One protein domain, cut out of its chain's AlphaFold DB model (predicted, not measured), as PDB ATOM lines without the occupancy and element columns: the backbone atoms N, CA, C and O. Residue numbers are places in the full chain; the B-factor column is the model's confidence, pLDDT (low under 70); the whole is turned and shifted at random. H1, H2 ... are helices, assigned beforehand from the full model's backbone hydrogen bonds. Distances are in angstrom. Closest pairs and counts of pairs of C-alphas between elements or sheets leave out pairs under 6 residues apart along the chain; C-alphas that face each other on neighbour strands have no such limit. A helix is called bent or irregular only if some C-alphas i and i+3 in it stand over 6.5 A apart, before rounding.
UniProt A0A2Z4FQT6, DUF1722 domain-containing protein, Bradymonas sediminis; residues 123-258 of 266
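This is residues 123 to 258 of the 266 residues of the protein "DUF1722 domain-containing protein" of Bradymonas sediminis (UniProt A0A2Z4FQT6). What is the overall picture? Two small bundles of three helices, H1 to H3 and H4 to H6, follow each other along the longest axis, the second set crosswise at one end of the first; the last part of H1 meets the first part of H4. The four-residue H7 sits by the end of H6, and residues 243 to 258 form a final stretch with no named element. What are its class and size? The printed part has 136 residues with seven named helices, H1 to H7 in order, and no named strand: all helix. It is compact, with a radius of gyration of the C-alphas of 16.5 A, yet elongated, spanning 53 by 31 by 29 A.

How does the first bundle stand? H1, residues 124 to 141, and H2, residues 143 to 155, form a helical hairpin, at a shallow tilt of 3 degrees, with C-alphas of Leu 138 and Met 146 closest at 5.2 A. H2 forms another with H3, residues 161 to 175, at 5 degrees; the closest C-alphas, Lys 145 and Ala 175, are 5.7 A apart. These three make an up and down bundle, each helix running against the one before. What follows? Residues 136 to 141 of H1 alone touch H4, residues 182 to 196, at a steep tilt of 61 degrees; the C-alphas of Thr 140 and Ala 184 are closest, 5.4 A apart. H4, H5, residues 202 to 216, and H6, residues 222 to 235, make a second up and down bundle; the closest C-alphas are His 182 and Arg 216 at 5.6 A for H4 and H5, and Met 211 and Val 225 at 6.3 A for H5 and H6. H6 and H7, residues 239 to 242, only just touch, only at the corner, with 3 pairs of C-alphas within 8 A, the closest being Cys 233 and Phe 241 at 6.6 A. Are the backbones in range? In H2, H3 and H5 every O i to N i+4 pair is within hydrogen-bond range; in H1 12 of 14 are, in H4 9 of 11 and in H6 8 of 10, while H7 is too short for such a pair.

Where does the first helix begin, and is it even? H1 begins at C-alpha 124, (-78.931, 63.653, -86.213). It is irregular, with C-alphas 133 and 136 7.7 A apart, and has a kink of 62 degrees near residue 134. How long are the helices? From first to last C-alpha H1 measures 22.9 A, H2 18.5 A, H3 20.4 A, H4 21.7 A, H5 21.4 A and H6 20.6 A. H7 ends at C-alpha 242, (-76.483, 74.846, -67.839).

How far does it reach? The two C-alphas farthest apart, Ser 159 and Asp 203, are 53.8 A apart. Are there cuts or long links? The printed part has no cut; no link is long, and H3 to H4 is short but not tight. Where is confidence low? Residues 239 to 240, 242 and 258 are under 70; the mean pLDDT of the printed part is 91.5.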
ATOM      1  N   SER A 123     -83.531  62.380 -85.293       95.62
ATOM      2  CA  SER A 123     -82.721  63.209 -86.174       95.62
ATOM      3  C   SER A 123     -81.291  63.226 -85.663       95.62
ATOM      4  O   SER A 123     -81.055  63.148 -84.454       95.62
ATOM      5  N   ARG A 124     -80.332  63.410 -86.572       95.69
ATOM      6  CA  ARG A 124     -78.931  63.653 -86.213       95.69
ATOM      7  C   ARG A 124     -78.789  64.760 -85.174       95.69
ATOM      8  O   ARG A 124     -78.045  64.618 -84.207       95.69
ATOM      9  N   ALA A 125     -79.516  65.858 -85.376       95.50
ATOM     10  CA  ALA A 125     -79.499  67.009 -84.485       95.50
ATOM     11  C   ALA A 125     -80.001  66.639 -83.082       95.50
ATOM     12  O   ALA A 125     -79.348  66.983 -82.100       95.50
ATOM     13  N   ALA A 126     -81.101  65.885 -82.988       95.62
ATOM     14  CA  ALA A 126     -81.646  65.436 -81.711       95.62
ATOM     15  C   ALA A 126     -80.700  64.473 -80.975       95.62
ATOM     16  O   ALA A 126     -80.456  64.660 -79.787       95.62
ATOM     17  N   LEU A 127     -80.109  63.495 -81.675       96.62
ATOM     18  CA  LEU A 127     -79.121  62.579 -81.088       96.62
ATOM     19  C   LEU A 127     -77.859  63.317 -80.629       96.62
ATOM     20  O   LEU A 127     -77.340  63.060 -79.545       96.62
ATOM     21  N   THR A 128     -77.376  64.263 -81.436       95.69
ATOM     22  CA  THR A 128     -76.196  65.072 -81.106       95.69
ATOM     23  C   THR A 128     -76.455  65.962 -79.892       95.69
ATOM     24  O   THR A 128     -75.594  66.065 -79.017       95.69
ATOM     25  N   ASP A 129     -77.632  66.588 -79.801       95.12
ATOM     26  CA  ASP A 129     -77.994  67.397 -78.637       95.12
ATOM     27  C   ASP A 129     -78.172  66.541 -77.375       95.12
ATOM     28  O   ASP A 129     -77.604  66.868 -76.331       95.12
ATOM     29  N   PHE A 130     -78.860  65.401 -77.481       96.19
ATOM     30  CA  PHE A 130     -78.992  64.447 -76.381       96.19
ATOM     31  C   PHE A 130     -77.616  63.993 -75.869       96.19
ATOM     32  O   PHE A 130     -77.329  64.108 -74.676       96.19
ATOM     33  N   GLN A 131     -76.724  63.579 -76.777       96.12
ATOM     34  CA  GLN A 131     -75.342  63.207 -76.471       96.12
ATOM     35  C   GLN A 131     -74.573  64.345 -75.790       96.12
ATOM     36  O   GLN A 131     -73.832  64.112 -74.834       96.12
ATOM     37  N   ARG A 132     -74.715  65.583 -76.282       94.62
ATOM     38  CA  ARG A 132     -74.050  66.762 -75.714       94.62
ATOM     39  C   ARG A 132     -74.467  66.971 -74.263       94.62
ATOM     40  O   ARG A 132     -73.591  67.186 -73.425       94.62
ATOM     41  N   ARG A 133     -75.767  66.916 -73.968       94.38
ATOM     42  CA  ARG A 133     -76.322  67.144 -72.623       94.38
ATOM     43  C   ARG A 133     -76.013  66.008 -71.648       94.38
ATOM     44  O   ARG A 133     -75.764  66.274 -70.478       94.38
ATOM     45  N   HIS A 134     -75.921  64.773 -72.144       95.75
ATOM     46  CA  HIS A 134     -75.601  63.584 -71.345       95.75
ATOM     47  C   HIS A 134     -74.111  63.261 -71.252       95.75
ATOM     48  O   HIS A 134     -73.738  62.294 -70.591       95.75
ATOM     49  N   LYS A 135     -73.234  64.054 -71.877       94.31
ATOM     50  CA  LYS A 135     -71.799  63.760 -71.982       94.31
ATOM     51  C   LYS A 135     -71.158  63.419 -70.636       94.31
ATOM     52  O   LYS A 135     -70.445  62.426 -70.550       94.31
ATOM     53  N   HIS A 136     -71.395  64.220 -69.595       93.69
ATOM     54  CA  HIS A 136     -70.759  63.997 -68.291       93.69
ATOM     55  C   HIS A 136     -71.372  62.821 -67.525       93.69
ATOM     56  O   HIS A 136     -70.635  62.091 -66.863       93.69
ATOM     57  N   VAL A 137     -72.678  62.574 -67.671       95.25
ATOM     58  CA  VAL A 137     -73.306  61.343 -67.165       95.25
ATOM     59  C   VAL A 137     -72.662  60.143 -67.856       95.25
ATOM     60  O   VAL A 137     -72.055  59.313 -67.197       95.25
ATOM     61  N   LEU A 138     -72.644  60.101 -69.186       96.38
ATOM     62  CA  LEU A 138     -72.025  59.013 -69.945       96.38
ATOM     63  C   LEU A 138     -70.538  58.828 -69.627       96.38
ATOM     64  O   LEU A 138     -70.069  57.700 -69.543       96.38
ATOM     65  N   MET A 139     -69.796  59.912 -69.407       94.75
ATOM     66  CA  MET A 139     -68.400  59.861 -68.972       94.75
ATOM     67  C   MET A 139     -68.241  59.197 -67.599       94.75
ATOM     68  O   MET A 139     -67.270  58.469 -67.398       94.75
ATOM     69  N   THR A 140     -69.184  59.451 -66.687       95.81
ATOM     70  CA  THR A 140     -69.233  58.846 -65.347       95.81
ATOM     71  C   THR A 140     -69.413  57.334 -65.442       95.81
ATOM     72  O   THR A 140     -68.757  56.591 -64.724       95.81
ATOM     73  N   TYR A 141     -70.272  56.877 -66.353       95.94
ATOM     74  CA  TYR A 141     -70.572  55.459 -66.538       95.94
ATOM     75  C   TYR A 141     -69.508  54.727 -67.369       95.94
ATOM     76  O   TYR A 141     -68.998  53.684 -66.976       95.94
ATOM     77  N   SER A 142     -69.154  55.267 -68.536       95.75
ATOM     78  CA  SER A 142     -68.157  54.679 -69.427       95.75
ATOM     79  C   SER A 142     -67.659  55.686 -70.461       95.75
ATOM     80  O   SER A 142     -68.338  56.004 -71.440       95.75
ATOM     81  N   GLN A 143     -66.402  56.118 -70.330       94.75
ATOM     82  CA  GLN A 143     -65.767  56.976 -71.339       94.75
ATOM     83  C   GLN A 143     -65.709  56.318 -72.724       94.75
ATOM     84  O   GLN A 143     -65.809  57.009 -73.740       94.75
ATOM     85  N   GLN A 144     -65.537  54.994 -72.778       96.75
ATOM     86  CA  GLN A 144     -65.498  54.256 -74.037       96.75
ATOM     87  C   GLN A 144     -66.855  54.322 -74.742       96.75
ATOM     88  O   GLN A 144     -66.913  54.706 -75.912       96.75
ATOM     89  N   LYS A 145     -67.947  54.008 -74.033       97.25
ATOM     90  CA  LYS A 145     -69.298  54.058 -74.607       97.25
ATOM     91  C   LYS A 145     -69.732  55.487 -74.907       97.25
ATOM     92  O   LYS A 145     -70.293  55.720 -75.968       97.25
ATOM     93  N   MET A 146     -69.372  56.460 -74.066       97.31
ATOM     94  CA  MET A 146     -69.584  57.885 -74.345       97.31
ATOM     95  C   MET A 146     -69.012  58.284 -75.715       97.31
ATOM     96  O   MET A 146     -69.683  58.975 -76.479       97.31
ATOM     97  N   ARG A 147     -67.781  57.862 -76.042       97.50
ATOM     98  CA  ARG A 147     -67.156  58.161 -77.343       97.50
ATOM     99  C   ARG A 147     -67.855  57.438 -78.494       97.50
ATOM    100  O   ARG A 147     -68.091  58.064 -79.521       97.50
ATOM    101  N   ALA A 148     -68.209  56.166 -78.308       97.88
ATOM    102  CA  ALA A 148     -68.934  55.385 -79.311       97.88
ATOM    103  C   ALA A 148     -70.300  56.010 -79.641       97.88
ATOM    104  O   ALA A 148     -70.608  56.232 -80.806       97.88
ATOM    105  N   LEU A 149     -71.069  56.390 -78.619       98.00
ATOM    106  CA  LEU A 149     -72.344  57.098 -78.766       98.00
ATOM    107  C   LEU A 149     -72.181  58.431 -79.499       98.00
ATOM    108  O   LEU A 149     -72.985  58.768 -80.363       98.00
ATOM    109  N   GLY A 150     -71.111  59.172 -79.199       97.00
ATOM    110  CA  GLY A 150     -70.781  60.403 -79.913       97.00
ATOM    111  C   GLY A 150     -70.537  60.190 -81.405       97.00
ATOM    112  O   GLY A 150     -71.006  60.996 -82.202       97.00
ATOM    113  N   ALA A 151     -69.856  59.104 -81.780       96.75
ATOM    114  CA  ALA A 151     -69.657  58.740 -83.181       96.75
ATOM    115  C   ALA A 151     -70.986  58.365 -83.854       96.75
ATOM    116  O   ALA A 151     -71.323  58.947 -84.877       96.75
ATOM    117  N   ILE A 152     -71.795  57.505 -83.221       96.56
ATOM    118  CA  ILE A 152     -73.119  57.112 -83.738       96.56
ATOM    119  C   ILE A 152     -74.003  58.347 -83.986       96.56
ATOM    120  O   ILE A 152     -74.598  58.485 -85.051       96.56
ATOM    121  N   ALA A 153     -74.061  59.280 -83.030       96.06
ATOM    122  CA  ALA A 153     -74.841  60.509 -83.175       96.06
ATOM    123  C   ALA A 153     -74.307  61.433 -84.284       96.06
ATOM    124  O   ALA A 153     -75.091  62.100 -84.962       96.06
ATOM    125  N   ALA A 154     -72.984  61.493 -84.466       93.75
ATOM    126  CA  ALA A 154     -72.351  62.326 -85.482       93.75
ATOM    127  C   ALA A 154     -72.531  61.771 -86.901       93.75
ATOM    128  O   ALA A 154     -72.685  62.574 -87.825       93.75
ATOM    129  N   ASP A 155     -72.543  60.447 -87.046       91.94
ATOM    130  CA  ASP A 155     -72.623  59.731 -88.324       91.94
ATOM    131  C   ASP A 155     -74.068  59.431 -88.759       91.94
ATOM    132  O   ASP A 155     -74.290  58.909 -89.849       91.94
ATOM    133  N   ALA A 156     -75.065  59.789 -87.942       91.00
ATOM    134  CA  ALA A 156     -76.475  59.625 -88.277       91.00
ATOM    135  C   ALA A 156     -76.858  60.490 -89.497       91.00
ATOM    136  O   ALA A 156     -77.096  61.692 -89.373       91.00
ATOM    137  N   ASP A 157     -76.918  59.889 -90.683       85.69
ATOM    138  CA  ASP A 157     -77.434  60.528 -91.898       85.69
ATOM    139  C   ASP A 157     -78.958  60.354 -92.008       85.69
ATOM    140  O   ASP A 157     -79.556  59.450 -91.433       85.69
ATOM    141  N   SER A 158     -79.601  61.234 -92.766       75.69
ATOM    142  CA  SER A 158     -81.036  61.270 -93.036       75.69
ATOM    143  C   SER A 158     -81.614  59.974 -93.622       75.69
ATOM    144  O   SER A 158     -82.767  59.667 -93.327       75.69
ATOM    145  N   SER A 159     -80.846  59.207 -94.404       78.50
ATOM    146  CA  SER A 159     -81.285  57.922 -94.974       78.50
ATOM    147  C   SER A 159     -81.369  56.797 -93.945       78.50
ATOM    148  O   SER A 159     -82.211  55.917 -94.089       78.50
ATOM    149  N   ASP A 160     -80.535  56.847 -92.903       89.88
ATOM    150  CA  ASP A 160     -80.307  55.736 -91.967       89.88
ATOM    151  C   ASP A 160     -80.491  56.149 -90.500       89.88
ATOM    152  O   ASP A 160     -80.104  55.438 -89.572       89.88
ATOM    153  N   VAL A 161     -81.111  57.307 -90.262       94.75
ATOM    154  CA  VAL A 161     -81.245  57.898 -88.926       94.75
ATOM    155  C   VAL A 161     -81.991  56.998 -87.942       94.75
ATOM    156  O   VAL A 161     -81.695  57.013 -86.749       94.75
ATOM    157  N   GLN A 162     -82.925  56.185 -88.440       94.81
ATOM    158  CA  GLN A 162     -83.654  55.213 -87.633       94.81
ATOM    159  C   GLN A 162     -82.729  54.092 -87.137       94.81
ATOM    160  O   GLN A 162     -82.725  53.783 -85.948       94.81
ATOM    161  N   ALA A 163     -81.893  53.540 -88.021       94.38
ATOM    162  CA  ALA A 163     -80.910  52.524 -87.652       94.38
ATOM    163  C   ALA A 163     -79.859  53.098 -86.687       94.38
ATOM    164  O   ALA A 163     -79.529  52.472 -85.680       94.38
ATOM    165  N   ALA A 164     -79.400  54.330 -86.930       95.94
ATOM    166  CA  ALA A 164     -78.491  55.026 -86.022       95.94
ATOM    167  C   ALA A 164     -79.117  55.250 -84.635       95.94
ATOM    168  O   ALA A 164     -78.438  55.087 -83.623       95.94
ATOM    169  N   TYR A 165     -80.408  55.591 -84.566       95.75
ATOM    170  CA  TYR A 165     -81.138  55.704 -83.303       95.75
ATOM    171  C   TYR A 165     -81.198  54.364 -82.556       95.75
ATOM    172  O   TYR A 165     -80.917  54.324 -81.361       95.75
ATOM    173  N   GLU A 166     -81.505  53.263 -83.240       93.94
ATOM    174  CA  GLU A 166     -81.567  51.926 -82.631       93.94
ATOM    175  C   GLU A 166     -80.203  51.476 -82.083       93.94
ATOM    176  O   GLU A 166     -80.104  51.017 -80.939       93.94
ATOM    177  N   ASP A 167     -79.131  51.689 -82.849       94.81
ATOM    178  CA  ASP A 167     -77.760  51.429 -82.404       94.81
ATOM    179  C   ASP A 167     -77.348  52.333 -81.233       94.81
ATOM    180  O   ASP A 167     -76.665  51.879 -80.303       94.81
ATOM    181  N   TYR A 168     -77.787  53.595 -81.247       96.50
ATOM    182  CA  TYR A 168     -77.571  54.534 -80.152       96.50
ATOM    183  C   TYR A 168     -78.269  54.045 -78.880       96.50
ATOM    184  O   TYR A 168     -77.617  53.947 -77.846       96.50
ATOM    185  N   VAL A 169     -79.551  53.666 -78.945       93.44
ATOM    186  CA  VAL A 169     -80.325  53.142 -77.801       93.44
ATOM    187  C   VAL A 169     -79.665  51.900 -77.205       93.44
ATOM    188  O   VAL A 169     -79.472  51.840 -75.989       93.44
ATOM    189  N   ARG A 170     -79.262  50.935 -78.043       92.25
ATOM    190  CA  ARG A 170     -78.562  49.725 -77.583       92.25
ATOM    191  C   ARG A 170     -77.271  50.083 -76.848       92.25
ATOM    192  O   ARG A 170     -77.070  49.680 -75.705       92.25
ATOM    193  N   THR A 171     -76.421  50.895 -77.477       94.75
ATOM    194  CA  THR A 171     -75.124  51.300 -76.909       94.75
ATOM    195  C   THR A 171     -75.294  52.149 -75.643       94.75
ATOM    196  O   THR A 171     -74.477  52.068 -74.723       94.75
ATOM    197  N   PHE A 172     -76.355  52.953 -75.575       95.00
ATOM    198  CA  PHE A 172     -76.690  53.791 -74.429       95.00
ATOM    199  C   PHE A 172     -77.093  52.930 -73.235       95.00
ATOM    200  O   PHE A 172     -76.604  53.140 -72.127       95.00
ATOM    201  N   GLY A 173     -77.911  51.904 -73.470       90.69
ATOM    202  CA  GLY A 173     -78.283  50.975 -72.416       90.69
ATOM    203  C   GLY A 173     -77.132  50.110 -71.918       90.69
ATOM    204  O   GLY A 173     -77.015  49.904 -70.716       90.69
ATOM    205  N   GLU A 174     -76.219  49.702 -72.800       91.06
ATOM    206  CA  GLU A 174     -74.963  49.067 -72.384       91.06
ATOM    207  C   GLU A 174     -74.098  50.001 -71.524       91.06
ATOM    208  O   GLU A 174     -73.440  49.544 -70.594       91.06
ATOM    209  N   ALA A 175     -74.084  51.307 -71.817       93.81
ATOM    210  CA  ALA A 175     -73.317  52.278 -71.041       93.81
ATOM    211  C   ALA A 175     -73.860  52.432 -69.616       93.81
ATOM    212  O   ALA A 175     -73.075  52.527 -68.680       93.81
ATOM    213  N   LEU A 176     -75.185  52.459 -69.457       91.88
ATOM    214  CA  LEU A 176     -75.856  52.706 -68.179       91.88
ATOM    215  C   LEU A 176     -76.220  51.423 -67.410       91.88
ATOM    216  O   LEU A 176     -76.913  51.504 -66.396       91.88
ATOM    217  N   CYS A 177     -75.779  50.256 -67.884       87.25
ATOM    218  CA  CYS A 177     -76.131  48.958 -67.311       87.25
ATOM    219  C   CYS A 177     -75.722  48.846 -65.835       87.25
ATOM    220  O   CYS A 177     -76.557  48.515 -64.989       87.25
ATOM    221  N   ASP A 178     -74.467  49.182 -65.535       86.19
ATOM    222  CA  ASP A 178     -73.881  49.052 -64.204       86.19
ATOM    223  C   ASP A 178     -73.820  50.397 -63.475       86.19
ATOM    224  O   ASP A 178     -73.606  51.457 -64.074       86.19
ATOM    225  N   ALA A 179     -73.989  50.358 -62.152       89.81
ATOM    226  CA  ALA A 179     -73.867  51.543 -61.314       89.81
ATOM    227  C   ALA A 179     -72.407  52.043 -61.274       89.81
ATOM    228  O   ALA A 179     -71.498  51.250 -61.008       89.81
ATOM    229  N   PRO A 180     -72.146  53.349 -61.483       93.06
ATOM    230  CA  PRO A 180     -70.802  53.893 -61.351       93.06
ATOM    231  C   PRO A 180     -70.368  53.922 -59.887       93.06
ATOM    232  O   PRO A 180     -71.173  54.167 -58.988       93.06
ATOM    233  N   THR A 181     -69.069  53.757 -59.650       94.25
ATOM    234  CA  THR A 181     -68.485  53.868 -58.309       94.25
ATOM    235  C   THR A 181     -68.511  55.311 -57.796       94.25
ATOM    236  O   THR A 181     -68.551  56.264 -58.583       94.25
ATOM    237  N   HIS A 182     -68.403  55.499 -56.475       93.00
ATOM    238  CA  HIS A 182     -68.186  56.821 -55.871       93.00
ATOM    239  C   HIS A 182     -67.003  57.554 -56.521       93.00
ATOM    240  O   HIS A 182     -67.114  58.729 -56.866       93.00
ATOM    241  N   GLU A 183     -65.911  56.840 -56.805       95.38
ATOM    242  CA  GLU A 183     -64.745  57.392 -57.498       95.38
ATOM    243  C   GLU A 183     -65.081  57.905 -58.908       95.38
ATOM    244  O   GLU A 183     -64.629  58.978 -59.303       95.38
ATOM    245  N   ALA A 184     -65.906  57.186 -59.675       95.31
ATOM    246  CA  ALA A 184     -66.306  57.618 -61.013       95.31
ATOM    247  C   ALA A 184     -67.116  58.926 -60.976       95.31
ATOM    248  O   ALA A 184     -66.833  59.855 -61.736       95.31
ATOM    249  N   TRP A 185     -68.068  59.034 -60.045       94.81
ATOM    250  CA  TRP A 185     -68.836  60.261 -59.811       94.81
ATOM    251  C   TRP A 185     -67.948  61.422 -59.343       94.81
ATOM    252  O   TRP A 185     -68.077  62.540 -59.847       94.81
ATOM    253  N   ALA A 186     -67.009  61.159 -58.429       95.44
ATOM    254  CA  ALA A 186     -66.051  62.153 -57.950       95.44
ATOM    255  C   ALA A 186     -65.190  62.687 -59.103       95.44
ATOM    256  O   ALA A 186     -65.006  63.895 -59.243       95.44
ATOM    257  N   ASN A 187     -64.727  61.797 -59.983       95.56
ATOM    258  CA  ASN A 187     -63.955  62.170 -61.163       95.56
ATOM    259  C   ASN A 187     -64.772  63.003 -62.151       95.56
ATOM    260  O   ASN A 187     -64.254  63.968 -62.712       95.56
ATOM    261  N   ALA A 188     -66.056  62.698 -62.338       93.69
ATOM    262  CA  ALA A 188     -66.929  63.503 -63.184       93.69
ATOM    263  C   ALA A 188     -67.124  64.927 -62.637       93.69
ATOM    264  O   ALA A 188     -66.972  65.898 -63.384       93.69
ATOM    265  N   ALA A 189     -67.357  65.067 -61.330       93.69
ATOM    266  CA  ALA A 189     -67.402  66.368 -60.664       93.69
ATOM    267  C   ALA A 189     -66.055  67.109 -60.759       93.69
ATOM    268  O   ALA A 189     -66.016  68.305 -61.050       93.69
ATOM    269  N   GLN A 190     -64.934  66.400 -60.605       94.31
ATOM    270  CA  GLN A 190     -63.591  66.963 -60.753       94.31
ATOM    271  C   GLN A 190     -63.313  67.454 -62.184       94.31
ATOM    272  O   GLN A 190     -62.673  68.493 -62.370       94.31
ATOM    273  N   HIS A 191     -63.817  66.750 -63.200       92.31
ATOM    274  CA  HIS A 191     -63.766  67.201 -64.588       92.31
ATOM    275  C   HIS A 191     -64.518  68.521 -64.776       92.31
ATOM    276  O   HIS A 191     -63.956  69.439 -65.370       92.31
ATOM    277  N   MET A 192     -65.730  68.650 -64.228       90.75
ATOM    278  CA  MET A 192     -66.493  69.904 -64.271       90.75
ATOM    279  C   MET A 192     -65.768  71.036 -63.539       90.75
ATOM    280  O   MET A 192     -65.582  72.116 -64.099       90.75
ATOM    281  N   TYR A 193     -65.270  70.773 -62.328       91.62
ATOM    282  CA  TYR A 193     -64.440  71.707 -61.564       91.62
ATOM    283  C   TYR A 193     -63.243  72.230 -62.370       91.62
ATOM    284  O   TYR A 193     -62.898  73.412 -62.292       91.62
ATOM    285  N   GLY A 194     -62.639  71.381 -63.206       91.75
ATOM    286  CA  GLY A 194     -61.525  71.749 -64.075       91.75
ATOM    287  C   GLY A 194     -61.783  72.970 -64.968       91.75
ATOM    288  O   GLY A 194     -60.823  73.664 -65.313       91.75
ATOM    289  N   HIS A 195     -63.044  73.267 -65.290       89.31
ATOM    290  CA  HIS A 195     -63.439  74.445 -66.065       89.31
ATOM    291  C   HIS A 195     -63.447  75.739 -65.243       89.31
ATOM    292  O   HIS A 195     -63.162  76.809 -65.780       89.31
ATOM    293  N   PHE A 196     -63.715  75.646 -63.942       89.75
ATOM    294  CA  PHE A 196     -63.840  76.793 -63.042       89.75
ATOM    295  C   PHE A 196     -62.562  77.075 -62.247       89.75
ATOM    296  O   PHE A 196     -62.389  78.172 -61.721       89.75
ATOM    297  N   LYS A 197     -61.624  76.120 -62.183       89.62
ATOM    298  CA  LYS A 197     -60.430  76.180 -61.319       89.62
ATOM    299  C   LYS A 197     -59.561  77.436 -61.453       89.62
ATOM    300  O   LYS A 197     -58.745  77.685 -60.575       89.62
ATOM    301  N   GLN A 198     -59.657  78.192 -62.549       92.00
ATOM    302  CA  GLN A 198     -58.904  79.444 -62.730       92.00
ATOM    303  C   GLN A 198     -59.658  80.689 -62.243       92.00
ATOM    304  O   GLN A 198     -59.043  81.730 -62.063       92.00
ATOM    305  N   GLN A 199     -60.968  80.581 -62.035       90.38
ATOM    306  CA  GLN A 199     -61.860  81.687 -61.679       90.38
ATOM    307  C   GLN A 199     -62.230  81.663 -60.189       90.38
ATOM    308  O   GLN A 199     -62.505  82.703 -59.606       90.38
ATOM    309  N   ILE A 200     -62.178  80.483 -59.562       92.75
ATOM    310  CA  ILE A 200     -62.513  80.286 -58.147       92.75
ATOM    311  C   ILE A 200     -61.371  80.794 -57.228       92.75
ATOM    312  O   ILE A 200     -60.193  80.615 -57.572       92.75
ATOM    313  N   PRO A 201     -61.681  81.393 -56.061       94.19
ATOM    314  CA  PRO A 201     -60.729  81.670 -54.977       94.19
ATOM    315  C   PRO A 201     -59.984  80.426 -54.446       94.19
ATOM    316  O   PRO A 201     -60.381  79.288 -54.677       94.19
ATOM    317  N   ALA A 202     -58.841  80.610 -53.780       95.38
ATOM    318  CA  ALA A 202     -58.000  79.482 -53.350       95.38
ATOM    319  C   ALA A 202     -58.608  78.665 -52.193       95.38
ATOM    320  O   ALA A 202     -58.451  77.447 -52.159       95.38
ATOM    321  N   ASP A 203     -59.302  79.335 -51.280       95.88
ATOM    322  CA  ASP A 203     -60.070  78.762 -50.175       95.88
ATOM    323  C   ASP A 203     -61.259  77.931 -50.678       95.88
ATOM    324  O   ASP A 203     -61.353  76.756 -50.334       95.88
ATOM    325  N   GLU A 204     -62.075  78.473 -51.589       95.31
ATOM    326  CA  GLU A 204     -63.185  77.726 -52.210       95.31
ATOM    327  C   GLU A 204     -62.695  76.465 -52.957       95.31
ATOM    328  O   GLU A 204     -63.357  75.425 -52.955       95.31
ATOM    329  N   LYS A 205     -61.509  76.513 -53.590       95.38
ATOM    330  CA  LYS A 205     -60.904  75.318 -54.214       95.38
ATOM    331  C   LYS A 205     -60.547  74.256 -53.187       95.38
ATOM    332  O   LYS A 205     -60.748  73.077 -53.464       95.38
ATOM    333  N   ALA A 206     -59.953  74.656 -52.064       96.38
ATOM    334  CA  ALA A 206     -59.560  73.724 -51.016       96.38
ATOM    335  C   ALA A 206     -60.798  73.034 -50.431       96.38
ATOM    336  O   ALA A 206     -60.846  71.809 -50.402       96.38
ATOM    337  N   GLU A 207     -61.833  73.814 -50.114       96.94
ATOM    338  CA  GLU A 207     -63.103  73.300 -49.597       96.94
ATOM    339  C   GLU A 207     -63.750  72.287 -50.555       96.94
ATOM    340  O   GLU A 207     -64.146  71.198 -50.143       96.94
ATOM    341  N   PHE A 208     -63.789  72.580 -51.858       97.25
ATOM    342  CA  PHE A 208     -64.336  71.639 -52.837       97.25
ATOM    343  C   PHE A 208     -63.524  70.338 -52.952       97.25
ATOM    344  O   PHE A 208     -64.090  69.256 -53.136       97.25
ATOM    345  N   LEU A 209     -62.193  70.417 -52.869       96.62
ATOM    346  CA  LEU A 209     -61.338  69.229 -52.900       96.62
ATOM    347  C   LEU A 209     -61.517  68.368 -51.641       96.62
ATOM    348  O   LEU A 209     -61.523  67.141 -51.760       96.62
ATOM    349  N   ASP A 210     -61.732  68.991 -50.482       97.69
ATOM    350  CA  ASP A 210     -62.066  68.295 -49.237       97.69
ATOM    351  C   ASP A 210     -63.440  67.613 -49.341       97.69
ATOM    352  O   ASP A 210     -63.557  66.424 -49.038       97.69
ATOM    353  N   MET A 211     -64.454  68.291 -49.897       97.69
ATOM    354  CA  MET A 211     -65.761  67.680 -50.189       97.69
ATOM    355  C   MET A 211     -65.635  66.472 -51.127       97.69
ATOM    356  O   MET A 211     -66.264  65.439 -50.902       97.69
ATOM    357  N   LEU A 212     -64.801  66.553 -52.169       97.31
ATOM    358  CA  LEU A 212     -64.542  65.408 -53.047       97.31
ATOM    359  C   LEU A 212     -63.884  64.240 -52.302       97.31
ATOM    360  O   LEU A 212     -64.179  63.084 -52.612       97.31
ATOM    361  N   ALA A 213     -62.985  64.510 -51.354       97.38
ATOM    362  CA  ALA A 213     -62.369  63.474 -50.530       97.38
ATOM    363  C   ALA A 213     -63.390  62.828 -49.579       97.38
ATOM    364  O   ALA A 213     -63.437  61.602 -49.474       97.38
ATOM    365  N   ASP A 214     -64.249  63.628 -48.950       97.75
ATOM    366  CA  ASP A 214     -65.310  63.132 -48.072       97.75
ATOM    367  C   ASP A 214     -66.380  62.344 -48.833       97.75
ATOM    368  O   ASP A 214     -66.854  61.323 -48.334       97.75
ATOM    369  N   TYR A 215     -66.708  62.746 -50.063       96.38
ATOM    370  CA  TYR A 215     -67.606  61.993 -50.935       96.38
ATOM    371  C   TYR A 215     -67.005  60.645 -51.354       96.38
ATOM    372  O   TYR A 215     -67.685  59.622 -51.301       96.38
ATOM    373  N   ARG A 216     -65.714  60.607 -51.716       95.44
ATOM    374  CA  ARG A 216     -64.999  59.345 -51.991       95.44
ATOM    375  C   ARG A 216     -64.963  58.418 -50.778       95.44
ATOM    376  O   ARG A 216     -64.964  57.205 -50.945       95.44
ATOM    377  N   ALA A 217     -64.921  58.992 -49.578       95.62
ATOM    378  CA  ALA A 217     -64.991  58.272 -48.313       95.62
ATOM    379  C   ALA A 217     -66.436  57.990 -47.849       95.62
ATOM    380  O   ALA A 217     -66.617  57.554 -46.714       95.62
ATOM    381  N   GLU A 218     -67.438  58.263 -48.693       93.56
ATOM    382  CA  GLU A 218     -68.866  58.014 -48.445       93.56
ATOM    383  C   GLU A 218     -69.415  58.713 -47.186       93.56
ATOM    384  O   GLU A 218     -70.398  58.281 -46.589       93.56
ATOM    385  N   LYS A 219     -68.791  59.822 -46.768       94.50
ATOM    386  CA  LYS A 219     -69.217  60.601 -45.590       94.50
ATOM    387  C   LYS A 219     -70.304  61.621 -45.902       94.50
ATOM    388  O   LYS A 219     -71.014  62.058 -45.001       94.50
ATOM    389  N   ILE A 220     -70.395  62.039 -47.162       93.69
ATOM    390  CA  ILE A 220     -71.374  63.008 -47.653       93.69
ATOM    391  C   ILE A 220     -72.032  62.474 -48.926       93.69
ATOM    392  O   ILE A 220     -71.431  61.697 -49.667       93.69
ATOM    393  N   GLY A 221     -73.261  62.912 -49.202       90.62
ATOM    394  CA  GLY A 221     -73.947  62.610 -50.458       90.62
ATOM    395  C   GLY A 221     -73.397  63.425 -51.633       90.62
ATOM    396  O   GLY A 221     -72.852  64.515 -51.458       90.62
ATOM    397  N   PHE A 222     -73.592  62.931 -52.858       92.06
ATOM    398  CA  PHE A 222     -73.079  63.601 -54.063       92.06
ATOM    399  C   PHE A 222     -73.716  64.974 -54.319       92.06
ATOM    400  O   PHE A 222     -73.098  65.843 -54.928       92.06
ATOM    401  N   GLU A 223     -74.929  65.205 -53.816       89.44
ATOM    402  CA  GLU A 223     -75.610  66.498 -53.926       89.44
ATOM    403  C   GLU A 223     -74.803  67.636 -53.276       89.44
ATOM    404  O   GLU A 223     -74.763  68.742 -53.815       89.44
ATOM    405  N   ALA A 224     -74.078  67.353 -52.186       92.31
ATOM    406  CA  ALA A 224     -73.178  68.320 -51.556       92.31
ATOM    407  C   ALA A 224     -72.005  68.707 -52.476       92.31
ATOM    408  O   ALA A 224     -71.569  69.852 -52.460       92.31
ATOM    409  N   VAL A 225     -71.541  67.783 -53.328       94.56
ATOM    410  CA  VAL A 225     -70.494  68.035 -54.334       94.56
ATOM    411  C   VAL A 225     -71.049  68.815 -55.533       94.56
ATOM    412  O   VAL A 225     -70.352  69.653 -56.104       94.56
ATOM    413  N   LEU A 226     -72.302  68.575 -55.932       91.94
ATOM    414  CA  LEU A 226     -72.925  69.282 -57.059       91.94
ATOM    415  C   LEU A 226     -73.304  70.729 -56.727       91.94
ATOM    416  O   LEU A 226     -73.232  71.587 -57.609       91.94
ATOM    417  N   ALA A 227     -73.691  71.015 -55.483       91.62
ATOM    418  CA  ALA A 227     -74.092  72.348 -55.038       91.62
ATOM    419  C   ALA A 227     -73.087  73.468 -55.406       91.62
ATOM    420  O   ALA A 227     -73.505  74.405 -56.095       91.62
ATOM    421  N   PRO A 228     -71.784  73.384 -55.060       93.31
ATOM    422  CA  PRO A 228     -70.811  74.411 -55.437       93.31
ATOM    423  C   PRO A 228     -70.622  74.519 -56.956       93.31
ATOM    424  O   PRO A 228     -70.471  75.620 -57.480       93.31
ATOM    425  N   ILE A 229     -70.710  73.410 -57.701       92.44
ATOM    426  CA  ILE A 229     -70.603  73.441 -59.168       92.44
ATOM    427  C   ILE A 229     -71.773  74.220 -59.779       92.44
ATOM    428  O   ILE A 229     -71.559  75.028 -60.684       92.44
ATOM    429  N   ARG A 230     -73.004  74.015 -59.289       89.56
ATOM    430  CA  ARG A 230     -74.183  74.770 -59.755       89.56
ATOM    431  C   ARG A 230     -74.052  76.258 -59.443       89.56
ATOM    432  O   ARG A 230     -74.330  77.082 -60.311       89.56
ATOM    433  N   GLU A 231     -73.581  76.585 -58.244       90.94
ATOM    434  CA  GLU A 231     -73.294  77.962 -57.838       90.94
ATOM    435  C   GLU A 231     -72.261  78.614 -58.769       90.94
ATOM    436  O   GLU A 231     -72.487  79.714 -59.268       90.94
ATOM    437  N   TRP A 232     -71.166  77.928 -59.109       91.56
ATOM    438  CA  TRP A 232     -70.183  78.454 -60.061       91.56
ATOM    439  C   TRP A 232     -70.743  78.607 -61.479       91.56
ATOM    440  O   TRP A 232     -70.432  79.590 -62.151       91.56
ATOM    441  N   CYS A 233     -71.592  77.681 -61.937       89.31
ATOM    442  CA  CYS A 233     -72.270  77.820 -63.229       89.31
ATOM    443  C   CYS A 233     -73.109  79.104 -63.281       89.31
ATOM    444  O   CYS A 233     -73.066  79.810 -64.289       89.31
ATOM    445  N   ALA A 234     -73.832  79.412 -62.198       88.12
ATOM    446  CA  ALA A 234     -74.624  80.631 -62.075       88.12
ATOM    447  C   ALA A 234     -73.737  81.882 -61.965       88.12
ATOM    448  O   ALA A 234     -73.933  82.841 -62.707       88.12
ATOM    449  N   ARG A 235     -72.727  81.858 -61.086       89.75
ATOM    450  CA  ARG A 235     -71.834  82.992 -60.803       89.75
ATOM    451  C   ARG A 235     -71.025  83.448 -62.016       89.75
ATOM    452  O   ARG A 235     -70.821  84.644 -62.188       89.75
ATOM    453  N   TYR A 236     -70.542  82.509 -62.828       87.56
ATOM    454  CA  TYR A 236     -69.677  82.800 -63.978       87.56
ATOM    455  C   TYR A 236     -70.417  82.760 -65.323       87.56
ATOM    456  O   TYR A 236     -69.767  82.688 -66.365       87.56
ATOM    457  N   GLU A 237     -71.758  82.763 -65.302       75.12
ATOM    458  CA  GLU A 237     -72.628  82.732 -66.492       75.12
ATOM    459  C   GLU A 237     -72.216  81.647 -67.504       75.12
ATOM    460  O   GLU A 237     -72.220  81.825 -68.726       75.12
ATOM    461  N   TYR A 238     -71.814  80.480 -66.991       74.75
ATOM    462  CA  TYR A 238     -71.214  79.436 -67.812       74.75
ATOM    463  C   TYR A 238     -72.297  78.564 -68.452       74.75
ATOM    464  O   TYR A 238     -72.507  77.403 -68.092       74.75
ATOM    465  N   HIS A 239     -72.980  79.131 -69.449       68.94
ATOM    466  CA  HIS A 239     -74.111  78.510 -70.144       68.94
ATOM    467  C   HIS A 239     -73.790  77.141 -70.766       68.94
ATOM    468  O   HIS A 239     -74.684  76.322 -70.940       68.94
ATOM    469  N   TYR A 240     -72.516  76.841 -71.043       66.31
ATOM    470  CA  TYR A 240     -72.094  75.525 -71.538       66.31
ATOM    471  C   TYR A 240     -72.455  74.369 -70.583       66.31
ATOM    472  O   TYR A 240     -72.720  73.259 -71.047       66.31
ATOM    473  N   PHE A 241     -72.489  74.618 -69.266       72.88
ATOM    474  CA  PHE A 241     -72.867  73.617 -68.263       72.88
ATOM    475  C   PHE A 241     -74.347  73.629 -67.893       72.88
ATOM    476  O   PHE A 241     -74.807  72.650 -67.314       72.88
ATOM    477  N   ALA A 242     -75.088  74.682 -68.246       66.88
ATOM    478  CA  ALA A 242     -76.483  74.846 -67.839       66.88
ATOM    479  C   ALA A 242     -77.375  73.675 -68.289       66.88
ATOM    480  O   ALA A 242     -78.267  73.271 -67.552       66.88
ATOM    481  N   ASP A 243     -77.076  73.083 -69.448       79.69
ATOM    482  CA  ASP A 243     -77.855  71.962 -69.988       79.69
ATOM    483  C   ASP A 243     -77.277  70.580 -69.639       79.69
ATOM    484  O   ASP A 243     -77.756  69.565 -70.151       79.69
ATOM    485  N   GLN A 244     -76.186  70.503 -68.867       88.38
ATOM    486  CA  GLN A 244     -75.568  69.214 -68.561       88.38
ATOM    487  C   GLN A 244     -76.413  68.457 -67.545       88.38
ATOM    488  O   GLN A 244     -76.530  68.865 -66.389       88.38
ATOM    489  N   THR A 245     -76.913  67.291 -67.948       90.06
ATOM    490  CA  THR A 245     -77.789  66.477 -67.101       90.06
ATOM    491  C   THR A 245     -77.077  65.944 -65.864       90.06
ATOM    492  O   THR A 245     -77.737  65.593 -64.905       90.06
ATOM    493  N   LEU A 246     -75.739  65.958 -65.797       90.19
ATOM    494  CA  LEU A 246     -75.025  65.597 -64.566       90.19
ATOM    495  C   LEU A 246     -75.386  66.515 -63.382       90.19
ATOM    496  O   LEU A 246     -75.378  66.059 -62.242       90.19
ATOM    497  N   LEU A 247     -75.705  67.789 -63.644       89.00
ATOM    498  CA  LEU A 247     -76.098  68.737 -62.599       89.00
ATOM    499  C   LEU A 247     -77.513  68.487 -62.086       89.00
ATOM    500  O   LEU A 247     -77.789  68.774 -60.926       89.00
ATOM    501  N   GLU A 248     -78.408  67.979 -62.923       89.56
ATOM    502  CA  GLU A 248     -79.781  67.659 -62.536       89.56
ATOM    503  C   GLU A 248     -80.267  66.459 -63.369       89.56
ATOM    504  O   GLU A 248     -80.992  66.635 -64.347       89.56
ATOM    505  N   PRO A 249     -79.817  65.227 -63.037       89.31
ATOM    506  CA  PRO A 249     -80.081  64.034 -63.858       89.31
ATOM    507  C   PRO A 249     -81.527  63.546 -63.746       89.31
ATOM    508  O   PRO A 249     -81.964  62.684 -64.505       89.31
ATOM    509  N   TYR A 250     -82.249  64.082 -62.770       88.88
ATOM    510  CA  TYR A 250     -83.649  63.853 -62.468       88.88
ATOM    511  C   TYR A 250     -84.167  65.054 -61.652       88.88
ATOM    512  O   TYR A 250     -83.353  65.780 -61.070       88.88
ATOM    513  N   PRO A 251     -85.494  65.271 -61.569       87.38
ATOM    514  CA  PRO A 251     -86.085  66.355 -60.785       87.38
ATOM    515  C   PRO A 251     -85.556  66.405 -59.349       87.38
ATOM    516  O   PRO A 251     -85.576  65.394 -58.638       87.38
ATOM    517  N   ARG A 252     -85.113  67.584 -58.896       80.75
ATOM    518  CA  ARG A 252     -84.480  67.771 -57.576       80.75
ATOM    519  C   ARG A 252     -85.311  67.262 -56.398       80.75
ATOM    520  O   ARG A 252     -84.759  66.757 -55.425       80.75
ATOM    521  N   GLU A 253     -86.635  67.337 -56.493       81.56
ATOM    522  CA  GLU A 253     -87.569  66.802 -55.492       81.56
ATOM    523  C   GLU A 253     -87.426  65.291 -55.224       81.56
ATOM    524  O   GLU A 253     -87.889  64.812 -54.186       81.56
ATOM    525  N   LEU A 254     -86.779  64.549 -56.130       83.94
ATOM    526  CA  LEU A 254     -86.512  63.113 -56.023       83.94
ATOM    527  C   LEU A 254     -85.101  62.793 -55.495       83.94
ATOM    528  O   LEU A 254     -84.794  61.625 -55.270       83.94
ATOM    529  N   ALA A 255     -84.239  63.797 -55.287       78.94
ATOM    530  CA  ALA A 255     -82.873  63.580 -54.801       78.94
ATOM    531  C   ALA A 255     -82.837  63.084 -53.350       78.94
ATOM    532  O   ALA A 255     -82.068  62.181 -53.021       78.94
ATOM    533  N   GLY A 256     -83.697  63.644 -52.498       79.12
ATOM    534  CA  GLY A 256     -83.812  63.258 -51.095       79.12
ATOM    535  C   GLY A 256     -84.787  62.106 -50.871       79.12
ATOM    536  O   GLY A 256     -85.834  62.008 -51.523       79.12
ATOM    537  N   TRP A 257     -84.480  61.264 -49.885       78.94
ATOM    538  CA  TRP A 257     -85.477  60.357 -49.333       78.94
ATOM    539  C   TRP A 257     -86.483  61.164 -48.503       78.94
ATOM    540  O   TRP A 257     -86.061  62.014 -47.719       78.94
ATOM    541  N   PRO A 258     -87.802  60.954 -48.653       66.06
ATOM    542  CA  PRO A 258     -88.765  61.553 -47.743       66.06
ATOM    543  C   PRO A 258     -88.567  60.930 -46.360       66.06
ATOM    544  O   PRO A 258     -89.034  59.821 -46.099       66.06
TER     545      PRO A 258